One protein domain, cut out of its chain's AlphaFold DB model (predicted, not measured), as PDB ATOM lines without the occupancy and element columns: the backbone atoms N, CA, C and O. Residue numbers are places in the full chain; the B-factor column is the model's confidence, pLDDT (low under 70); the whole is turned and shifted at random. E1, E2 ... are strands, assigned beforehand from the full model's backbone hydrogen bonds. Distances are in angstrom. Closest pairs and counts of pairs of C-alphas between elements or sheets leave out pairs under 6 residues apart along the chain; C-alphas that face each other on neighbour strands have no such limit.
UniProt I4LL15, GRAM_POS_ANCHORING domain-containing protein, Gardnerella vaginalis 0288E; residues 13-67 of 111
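Overview. This is residues 13 to 67 of the 111 residues of the protein "GRAM_POS_ANCHORING domain-containing protein" of Gardnerella vaginalis 0288E (UniProt I4LL15). There is little regular structure here: a hairpin of two short strands, E1 and E2, joined by a wide loop, and a long unnamed stretch that turns at one end and runs back along the length to the other. The printed part has 55 residues, of which 9 are in named elements, E1 then E2, in one antiparallel sheet; the class is all strand, with no named helix. The whole is loose, with a radius of gyration of the C-alphas of 14.3 A, and elongated, spanning 41 by 23 by 17 A.

Along the chain. Find C-alpha 13 at (-36.289, 50.623, -35.200); from there E1 runs to residue 16, 9.7 A. E2, residues 32 to 36, runs 12.7 A to C-alpha 36 at (-38.705, 46.915, -30.561).

Arrangement. E1 and E2 form a hairpin, antiparallel at 139 degrees. Look at N 14 and O 34, within hydrogen-bond range at 2.8 A. Residues 46 to 47 pair antiparallel with residues 52 to 53.

Size, cuts and confidence. The C-alphas farthest apart, of Thr 38 and Asp 67, are 42.9 A apart. The printed part has no cut; the link from E1 to E2 is long, 15 residues. Residues 21 to 30 and 57 to 67 have pLDDT under 70.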
ATOM      1  N   THR A  13     -35.363  50.838 -34.084       83.44
ATOM      2  CA  THR A  13     -36.289  50.623 -35.200       83.44
ATOM      3  C   THR A  13     -35.596  49.799 -36.277       83.44
ATOM      4  O   THR A  13     -34.495  50.132 -36.712       83.44
ATOM      5  N   PHE A  14     -36.257  48.735 -36.720       80.81
ATOM      6  CA  PHE A  14     -35.823  47.879 -37.816       80.81
ATOM      7  C   PHE A  14     -36.797  47.996 -38.981       80.81
ATOM      8  O   PHE A  14     -37.992  48.200 -38.786       80.81
ATOM      9  N   TYR A  15     -36.280  47.838 -40.191       80.94
ATOM     10  CA  TYR A  15     -37.083  47.803 -41.406       80.94
ATOM     11  C   TYR A  15     -37.209  46.353 -41.841       80.94
ATOM     12  O   TYR A  15     -36.199  45.706 -42.126       80.94
ATOM     13  N   VAL A  16     -38.432  45.835 -41.862       79.06
ATOM     14  CA  VAL A  16     -38.694  44.457 -42.279       79.06
ATOM     15  C   VAL A  16     -39.395  44.500 -43.628       79.06
ATOM     16  O   VAL A  16     -40.349  45.252 -43.835       79.06
ATOM     17  N   VAL A  17     -38.877  43.709 -44.563       77.88
ATOM     18  CA  VAL A  17     -39.427  43.566 -45.908       77.88
ATOM     19  C   VAL A  17     -39.877  42.128 -46.068       77.88
ATOM     20  O   VAL A  17     -39.096  41.197 -45.857       77.88
ATOM     21  N   GLU A  18     -41.141  41.949 -46.430       70.81
ATOM     22  CA  GLU A  18     -41.641  40.648 -46.839       70.81
ATOM     23  C   GLU A  18     -40.960  40.259 -48.159       70.81
ATOM     24  O   GLU A  18     -40.945  41.028 -49.118       70.81
ATOM     25  N   THR A  19     -40.346  39.075 -48.212       75.25
ATOM     26  CA  THR A  19     -39.655  38.584 -49.421       75.25
ATOM     27  C   THR A  19     -40.503  37.601 -50.221       75.25
ATOM     28  O   THR A  19     -40.258  37.396 -51.409       75.25
ATOM     29  N   LYS A  20     -41.506  36.989 -49.582       70.88
ATOM     30  CA  LYS A  20     -42.421  36.033 -50.199       70.88
ATOM     31  C   LYS A  20     -43.754  36.023 -49.450       70.88
ATOM     32  O   LYS A  20     -43.778  35.624 -48.290       70.88
ATOM     33  N   ALA A  21     -44.831  36.388 -50.145       67.50
ATOM     34  CA  ALA A  21     -46.187  36.264 -49.621       67.50
ATOM     35  C   ALA A  21     -46.700  34.811 -49.664       67.50
ATOM     36  O   ALA A  21     -46.254  34.029 -50.518       67.50
ATOM     37  N   PRO A  22     -47.629  34.433 -48.767       68.94
ATOM     38  CA  PRO A  22     -48.318  33.145 -48.811       68.94
ATOM     39  C   PRO A  22     -49.178  32.961 -50.075       68.94
ATOM     40  O   PRO A  22     -49.579  33.929 -50.724       68.94
ATOM     41  N   ASP A  23     -49.517  31.710 -50.402       62.97
ATOM     42  CA  ASP A  23     -50.387  31.396 -51.542       62.97
ATOM     43  C   ASP A  23     -51.748  32.116 -51.410       62.97
ATOM     44  O   ASP A  23     -52.388  32.066 -50.361       62.97
ATOM     45  N   ASN A  24     -52.213  32.751 -52.494       59.81
ATOM     46  CA  ASN A  24     -53.406  33.620 -52.569       59.81
ATOM     47  C   ASN A  24     -53.287  35.018 -51.933       59.81
ATOM     48  O   ASN A  24     -54.283  35.752 -51.897       59.81
ATOM     49  N   TYR A  25     -52.092  35.454 -51.535       65.12
ATOM     50  CA  TYR A  25     -51.832  36.816 -51.055       65.12
ATOM     51  C   TYR A  25     -50.838  37.548 -51.962       65.12
ATOM     52  O   TYR A  25     -49.972  36.936 -52.589       65.12
ATOM     53  N   VAL A  26     -50.989  38.870 -52.068       62.09
ATOM     54  CA  VAL A  26     -50.052  39.710 -52.829       62.09
ATOM     55  C   VAL A  26     -48.920  40.123 -51.903       62.09
ATOM     56  O   VAL A  26     -49.171  40.508 -50.764       62.09
ATOM     57  N   LEU A  27     -47.689  40.088 -52.419       67.00
ATOM     58  CA  LEU A  27     -46.525  40.609 -51.709       67.00
ATOM     59  C   LEU A  27     -46.743  42.076 -51.346       67.00
ATOM     60  O   LEU A  27     -46.966  42.902 -52.238       67.00
ATOM     61  N   ALA A  28     -46.659  42.405 -50.057       65.44
ATOM     62  CA  ALA A  28     -46.784  43.784 -49.617       65.44
ATOM     63  C   ALA A  28     -45.622  44.612 -50.208       65.44
ATOM     64  O   ALA A  28     -44.463  44.370 -49.873       65.44
ATOM     65  N   PRO A  29     -45.876  45.630 -51.056       64.81
ATOM     66  CA  PRO A  29     -44.806  46.435 -51.654       64.81
ATOM     67  C   PRO A  29     -44.189  47.431 -50.657       64.81
ATOM     68  O   PRO A  29     -43.376  48.273 -51.037       64.81
ATOM     69  N   LYS A  30     -44.621  47.396 -49.392       68.75
ATOM     70  CA  LYS A  30     -44.312  48.401 -48.384       68.75
ATOM     71  C   LYS A  30     -43.275  47.864 -47.404       68.75
ATOM     72  O   LYS A  30     -43.443  46.793 -46.834       68.75
ATOM     73  N   VAL A  31     -42.240  48.664 -47.170       71.94
ATOM     74  CA  VAL A  31     -41.306  48.463 -46.060       71.94
ATOM     75  C   VAL A  31     -42.021  48.842 -44.763       71.94
ATOM     76  O   VAL A  31     -42.520  49.964 -44.644       71.94
ATOM     77  N   GLU A  32     -42.098  47.918 -43.806       75.19
ATOM     78  CA  GLU A  32     -42.717  48.179 -42.505       75.19
ATOM     79  C   GLU A  32     -41.654  48.468 -41.439       75.19
ATOM     80  O   GLU A  32     -40.646  47.767 -41.319       75.19
ATOM     81  N   GLU A  33     -41.884  49.537 -40.677       79.00
ATOM     82  CA  GLU A  33     -41.045  49.935 -39.551       79.00
ATOM     83  C   GLU A  33     -41.478  49.196 -38.287       79.00
ATOM     84  O   GLU A  33     -42.611  49.325 -37.817       79.00
ATOM     85  N   VAL A  34     -40.551  48.441 -37.708       81.25
ATOM     86  CA  VAL A  34     -40.753  47.668 -36.485       81.25
ATOM     87  C   VAL A  34     -39.877  48.253 -35.393       81.25
ATOM     88  O   VAL A  34     -38.661  48.074 -35.382       81.25
ATOM     89  N   ASN A  35     -40.500  48.962 -34.455       82.25
ATOM     90  CA  ASN A  35     -39.837  49.398 -33.235       82.25
ATOM     91  C   ASN A  35     -39.916  48.280 -32.193       82.25
ATOM     92  O   ASN A  35     -41.014  47.835 -31.852       82.25
ATOM     93  N   ILE A  36     -38.761  47.832 -31.700       80.56
ATOM     94  CA  ILE A  36     -38.705  46.915 -30.561       80.56
ATOM     95  C   ILE A  36     -38.567  47.770 -29.299       80.56
ATOM     96  O   ILE A  36     -37.499  48.356 -29.094       80.56
ATOM     97  N   PRO A  37     -39.598  47.854 -28.441       80.00
ATOM     98  CA  PRO A  37     -39.541  48.691 -27.252       80.00
ATOM     99  C   PRO A  37     -38.501  48.176 -26.250       80.00
ATOM    100  O   PRO A  37     -38.139  46.999 -26.222       80.00
ATOM    101  N   THR A  38     -38.012  49.068 -25.392       81.25
ATOM    102  CA  THR A  38     -37.080  48.710 -24.311       81.25
ATOM    103  C   THR A  38     -37.745  47.838 -23.241       81.25
ATOM    104  O   THR A  38     -37.096  46.952 -22.694       81.25
ATOM    105  N   GLU A  39     -39.047  48.027 -23.002       82.12
ATOM    106  CA  GLU A  39     -39.886  47.195 -22.124       82.12
ATOM    107  C   GLU A  39     -40.724  46.165 -22.911       82.12
ATOM    108  O   GLU A  39     -41.927  46.021 -22.702       82.12
ATOM    109  N   TYR A  40     -40.097  45.433 -23.833       73.44
ATOM    110  CA  TYR A  40     -40.783  44.464 -24.700       73.44
ATOM    111  C   TYR A  40     -41.474  43.311 -23.957       73.44
ATOM    112  O   TYR A  40     -42.435  42.757 -24.473       73.44
ATOM    113  N   THR A  41     -41.056  42.969 -22.736       77.38
ATOM    114  CA  THR A  41     -41.647  41.863 -21.957       77.38
ATOM    115  C   THR A  41     -43.089  42.110 -21.507       77.38
ATOM    116  O   THR A  41     -43.760  41.172 -21.082       77.38
ATOM    117  N   LYS A  42     -43.568  43.358 -21.591       76.62
ATOM    118  CA  LYS A  42     -44.962  43.746 -21.322       76.62
ATOM    119  C   LYS A  42     -45.765  43.985 -22.605       76.62
ATOM    120  O   LYS A  42     -46.944  44.319 -22.524       76.62
ATOM    121  N   ASP A  43     -45.130  43.874 -23.768       78.25
ATOM    122  CA  ASP A  43     -45.769  44.115 -25.057       78.25
ATOM    123  C   ASP A  43     -46.653  42.922 -25.444       78.25
ATOM    124  O   ASP A  43     -46.273  41.768 -25.256       78.25
ATOM    125  N   ALA A  44     -47.825  43.191 -26.024       75.62
ATOM    126  CA  ALA A  44     -48.740  42.152 -26.502       75.62
ATOM    127  C   ALA A  44     -48.132  41.280 -27.617       75.62
ATOM    128  O   ALA A  44     -48.623  40.185 -27.883       75.62
ATOM    129  N   LYS A  45     -47.074  41.765 -28.275       80.88
ATOM    130  CA  LYS A  45     -46.314  41.047 -29.304       80.88
ATOM    131  C   LYS A  45     -45.222  40.142 -28.732       80.88
ATOM    132  O   LYS A  45     -44.570  39.445 -29.502       80.88
ATOM    133  N   TYR A  46     -44.986  40.152 -27.421       80.12
ATOM    134  CA  TYR A  46     -44.001  39.282 -26.787       80.12
ATOM    135  C   TYR A  46     -44.645  37.998 -26.267       80.12
ATOM    136  O   TYR A  46     -45.507  38.022 -25.391       80.12
ATOM    137  N   ASP A  47     -44.189  36.865 -26.790       80.88
ATOM    138  CA  ASP A  47     -44.578  35.550 -26.301       80.88
ATOM    139  C   ASP A  47     -43.647  35.122 -25.159       80.88
ATOM    140  O   ASP A  47     -42.440  34.934 -25.331       80.88
ATOM    141  N   THR A  48     -44.227  34.955 -23.973       78.31
ATOM    142  CA  THR A  48     -43.511  34.577 -22.750       78.31
ATOM    143  C   THR A  48     -43.057  33.120 -22.742       78.31
ATOM    144  O   THR A  48     -42.108  32.799 -22.026       78.31
ATOM    145  N   GLN A  49     -43.692  32.246 -23.530       79.19
ATOM    146  CA  GLN A  49     -43.345  30.825 -23.600       79.19
ATOM    147  C   GLN A  49     -42.146  30.594 -24.515       79.19
ATOM    148  O   GLN A  49     -41.201  29.905 -24.133       79.19
ATOM    149  N   SER A  50     -42.163  31.196 -25.705       77.88
ATOM    150  CA  SER A  50     -41.050  31.106 -26.656       77.88
ATOM    151  C   SER A  50     -39.945  32.137 -26.406       77.88
ATOM    152  O   SER A  50     -38.873  32.019 -26.991       77.88
ATOM    153  N   GLN A  51     -40.180  33.122 -25.528       78.44
ATOM    154  CA  GLN A  51     -39.286  34.260 -25.275       78.44
ATOM    155  C   GLN A  51     -38.956  35.046 -26.553       78.44
ATOM    156  O   GLN A  51     -37.830  35.514 -26.742       78.44
ATOM    157  N   THR A  52     -39.933  35.194 -27.453       78.56
ATOM    158  CA  THR A  52     -39.751  35.870 -28.744       78.56
ATOM    159  C   THR A  52     -40.702  37.044 -28.918       78.56
ATOM    160  O   THR A  52     -41.847  37.027 -28.475       78.56
ATOM    161  N   PHE A  53     -40.212  38.093 -29.581       80.12
ATOM    162  CA  PHE A  53     -41.054  39.177 -30.067       80.12
ATOM    163  C   PHE A  53     -41.572  38.809 -31.459       80.12
ATOM    164  O   PHE A  53     -40.784  38.609 -32.386       80.12
ATOM    165  N   ILE A  54     -42.889  38.712 -31.600       79.44
ATOM    166  CA  ILE A  54     -43.561  38.248 -32.808       79.44
ATOM    167  C   ILE A  54     -44.052  39.457 -33.600       79.44
ATOM    168  O   ILE A  54     -44.881  40.247 -33.144       79.44
ATOM    169  N   TYR A  55     -43.552  39.582 -34.826       75.88
ATOM    170  CA  TYR A  55     -44.058  40.535 -35.800       75.88
ATOM    171  C   TYR A  55     -44.731  39.786 -36.946       75.88
ATOM    172  O   TYR A  55     -44.082  38.996 -37.630       75.88
ATOM    173  N   SER A  56     -46.017  40.053 -37.157       74.12
ATOM    174  CA  SER A  56     -46.783  39.489 -38.266       74.12
ATOM    175  C   SER A  56     -47.097  40.580 -39.275       74.12
ATOM    176  O   SER A  56     -47.643  41.625 -38.910       74.12
ATOM    177  N   PHE A  57     -46.778  40.318 -40.540       68.19
ATOM    178  CA  PHE A  57     -47.227  41.152 -41.644       68.19
ATOM    179  C   PHE A  57     -48.744  41.076 -41.777       68.19
ATOM    180  O   PHE A  57     -49.371  40.063 -41.457       68.19
ATOM    181  N   LYS A  58     -49.347  42.171 -42.240       67.25
ATOM    182  CA  LYS A  58     -50.766  42.172 -42.569       67.25
ATOM    183  C   LYS A  58     -50.964  41.511 -43.927       67.25
ATOM    184  O   LYS A  58     -50.528  42.042 -44.943       67.25
ATOM    185  N   ASP A  59     -51.721  40.426 -43.932       63.31
ATOM    186  CA  ASP A  59     -52.130  39.743 -45.151       63.31
ATOM    187  C   ASP A  59     -52.938  40.675 -46.074       63.31
ATOM    188  O   ASP A  59     -54.011  41.175 -45.710       63.31
ATOM    189  N   VAL A  60     -52.428  40.909 -47.289       61.66
ATOM    190  CA  VAL A  60     -53.125  41.679 -48.330       61.66
ATOM    191  C   VAL A  60     -53.806  40.697 -49.291       61.66
ATOM    192  O   VAL A  60     -53.114  39.994 -50.035       61.66
ATOM    193  N   PRO A  61     -55.150  40.596 -49.286       57.78
ATOM    194  CA  PRO A  61     -55.855  39.616 -50.105       57.78
ATOM    195  C   PRO A  61     -55.649  39.893 -51.601       57.78
ATOM    196  O   PRO A  61     -55.744  41.034 -52.054       57.78
ATOM    197  N   THR A  62     -55.397  38.839 -52.378       52.75
ATOM    198  CA  THR A  62     -55.284  38.929 -53.843       52.75
ATOM    199  C   THR A  62     -56.647  39.172 -54.486       52.75
ATOM    200  O   THR A  62     -57.670  38.670 -54.015       52.75
ATOM    201  N   SER A  63     -56.667  39.855 -55.637       52.25
ATOM    202  CA  SER A  63     -57.861  40.062 -56.473       52.25
ATOM    203  C   SER A  63     -58.478  38.774 -57.043       52.25
ATOM    204  O   SER A  63     -59.306  38.844 -57.941       52.25
ATOM    205  N   ASN A  64     -58.084  37.595 -56.569       51.81
ATOM    206  CA  ASN A  64     -58.679  36.313 -56.940       51.81
ATOM    207  C   ASN A  64     -59.872  35.978 -56.021       51.81
ATOM    208  O   ASN A  64     -60.568  34.995 -56.243       51.81
ATOM    209  N   ASN A  65     -60.118  36.816 -55.006       52.44
ATOM    210  CA  ASN A  65     -61.239  36.738 -54.070       52.44
ATOM    211  C   ASN A  65     -62.134  37.995 -54.189       52.44
ATOM    212  O   ASN A  65     -62.406  38.706 -53.219       52.44
ATOM    213  N   ILE A  66     -62.546  38.307 -55.428       53.00
ATOM    214  CA  ILE A  66     -63.386  39.473 -55.791       53.00
ATOM    215  C   ILE A  66     -64.716  39.490 -55.021       53.00
ATOM    216  O   ILE A  66     -65.254  40.566 -54.755       53.00
ATOM    217  N   ASP A  67     -65.194  38.325 -54.575       56.28
ATOM    218  CA  ASP A  67     -66.433  38.174 -53.804       56.28
ATOM    219  C   ASP A  67     -66.440  38.945 -52.471       56.28
ATOM    220  O   ASP A  67     -67.516  39.277 -51.957       56.28
TER     221      ASP A  67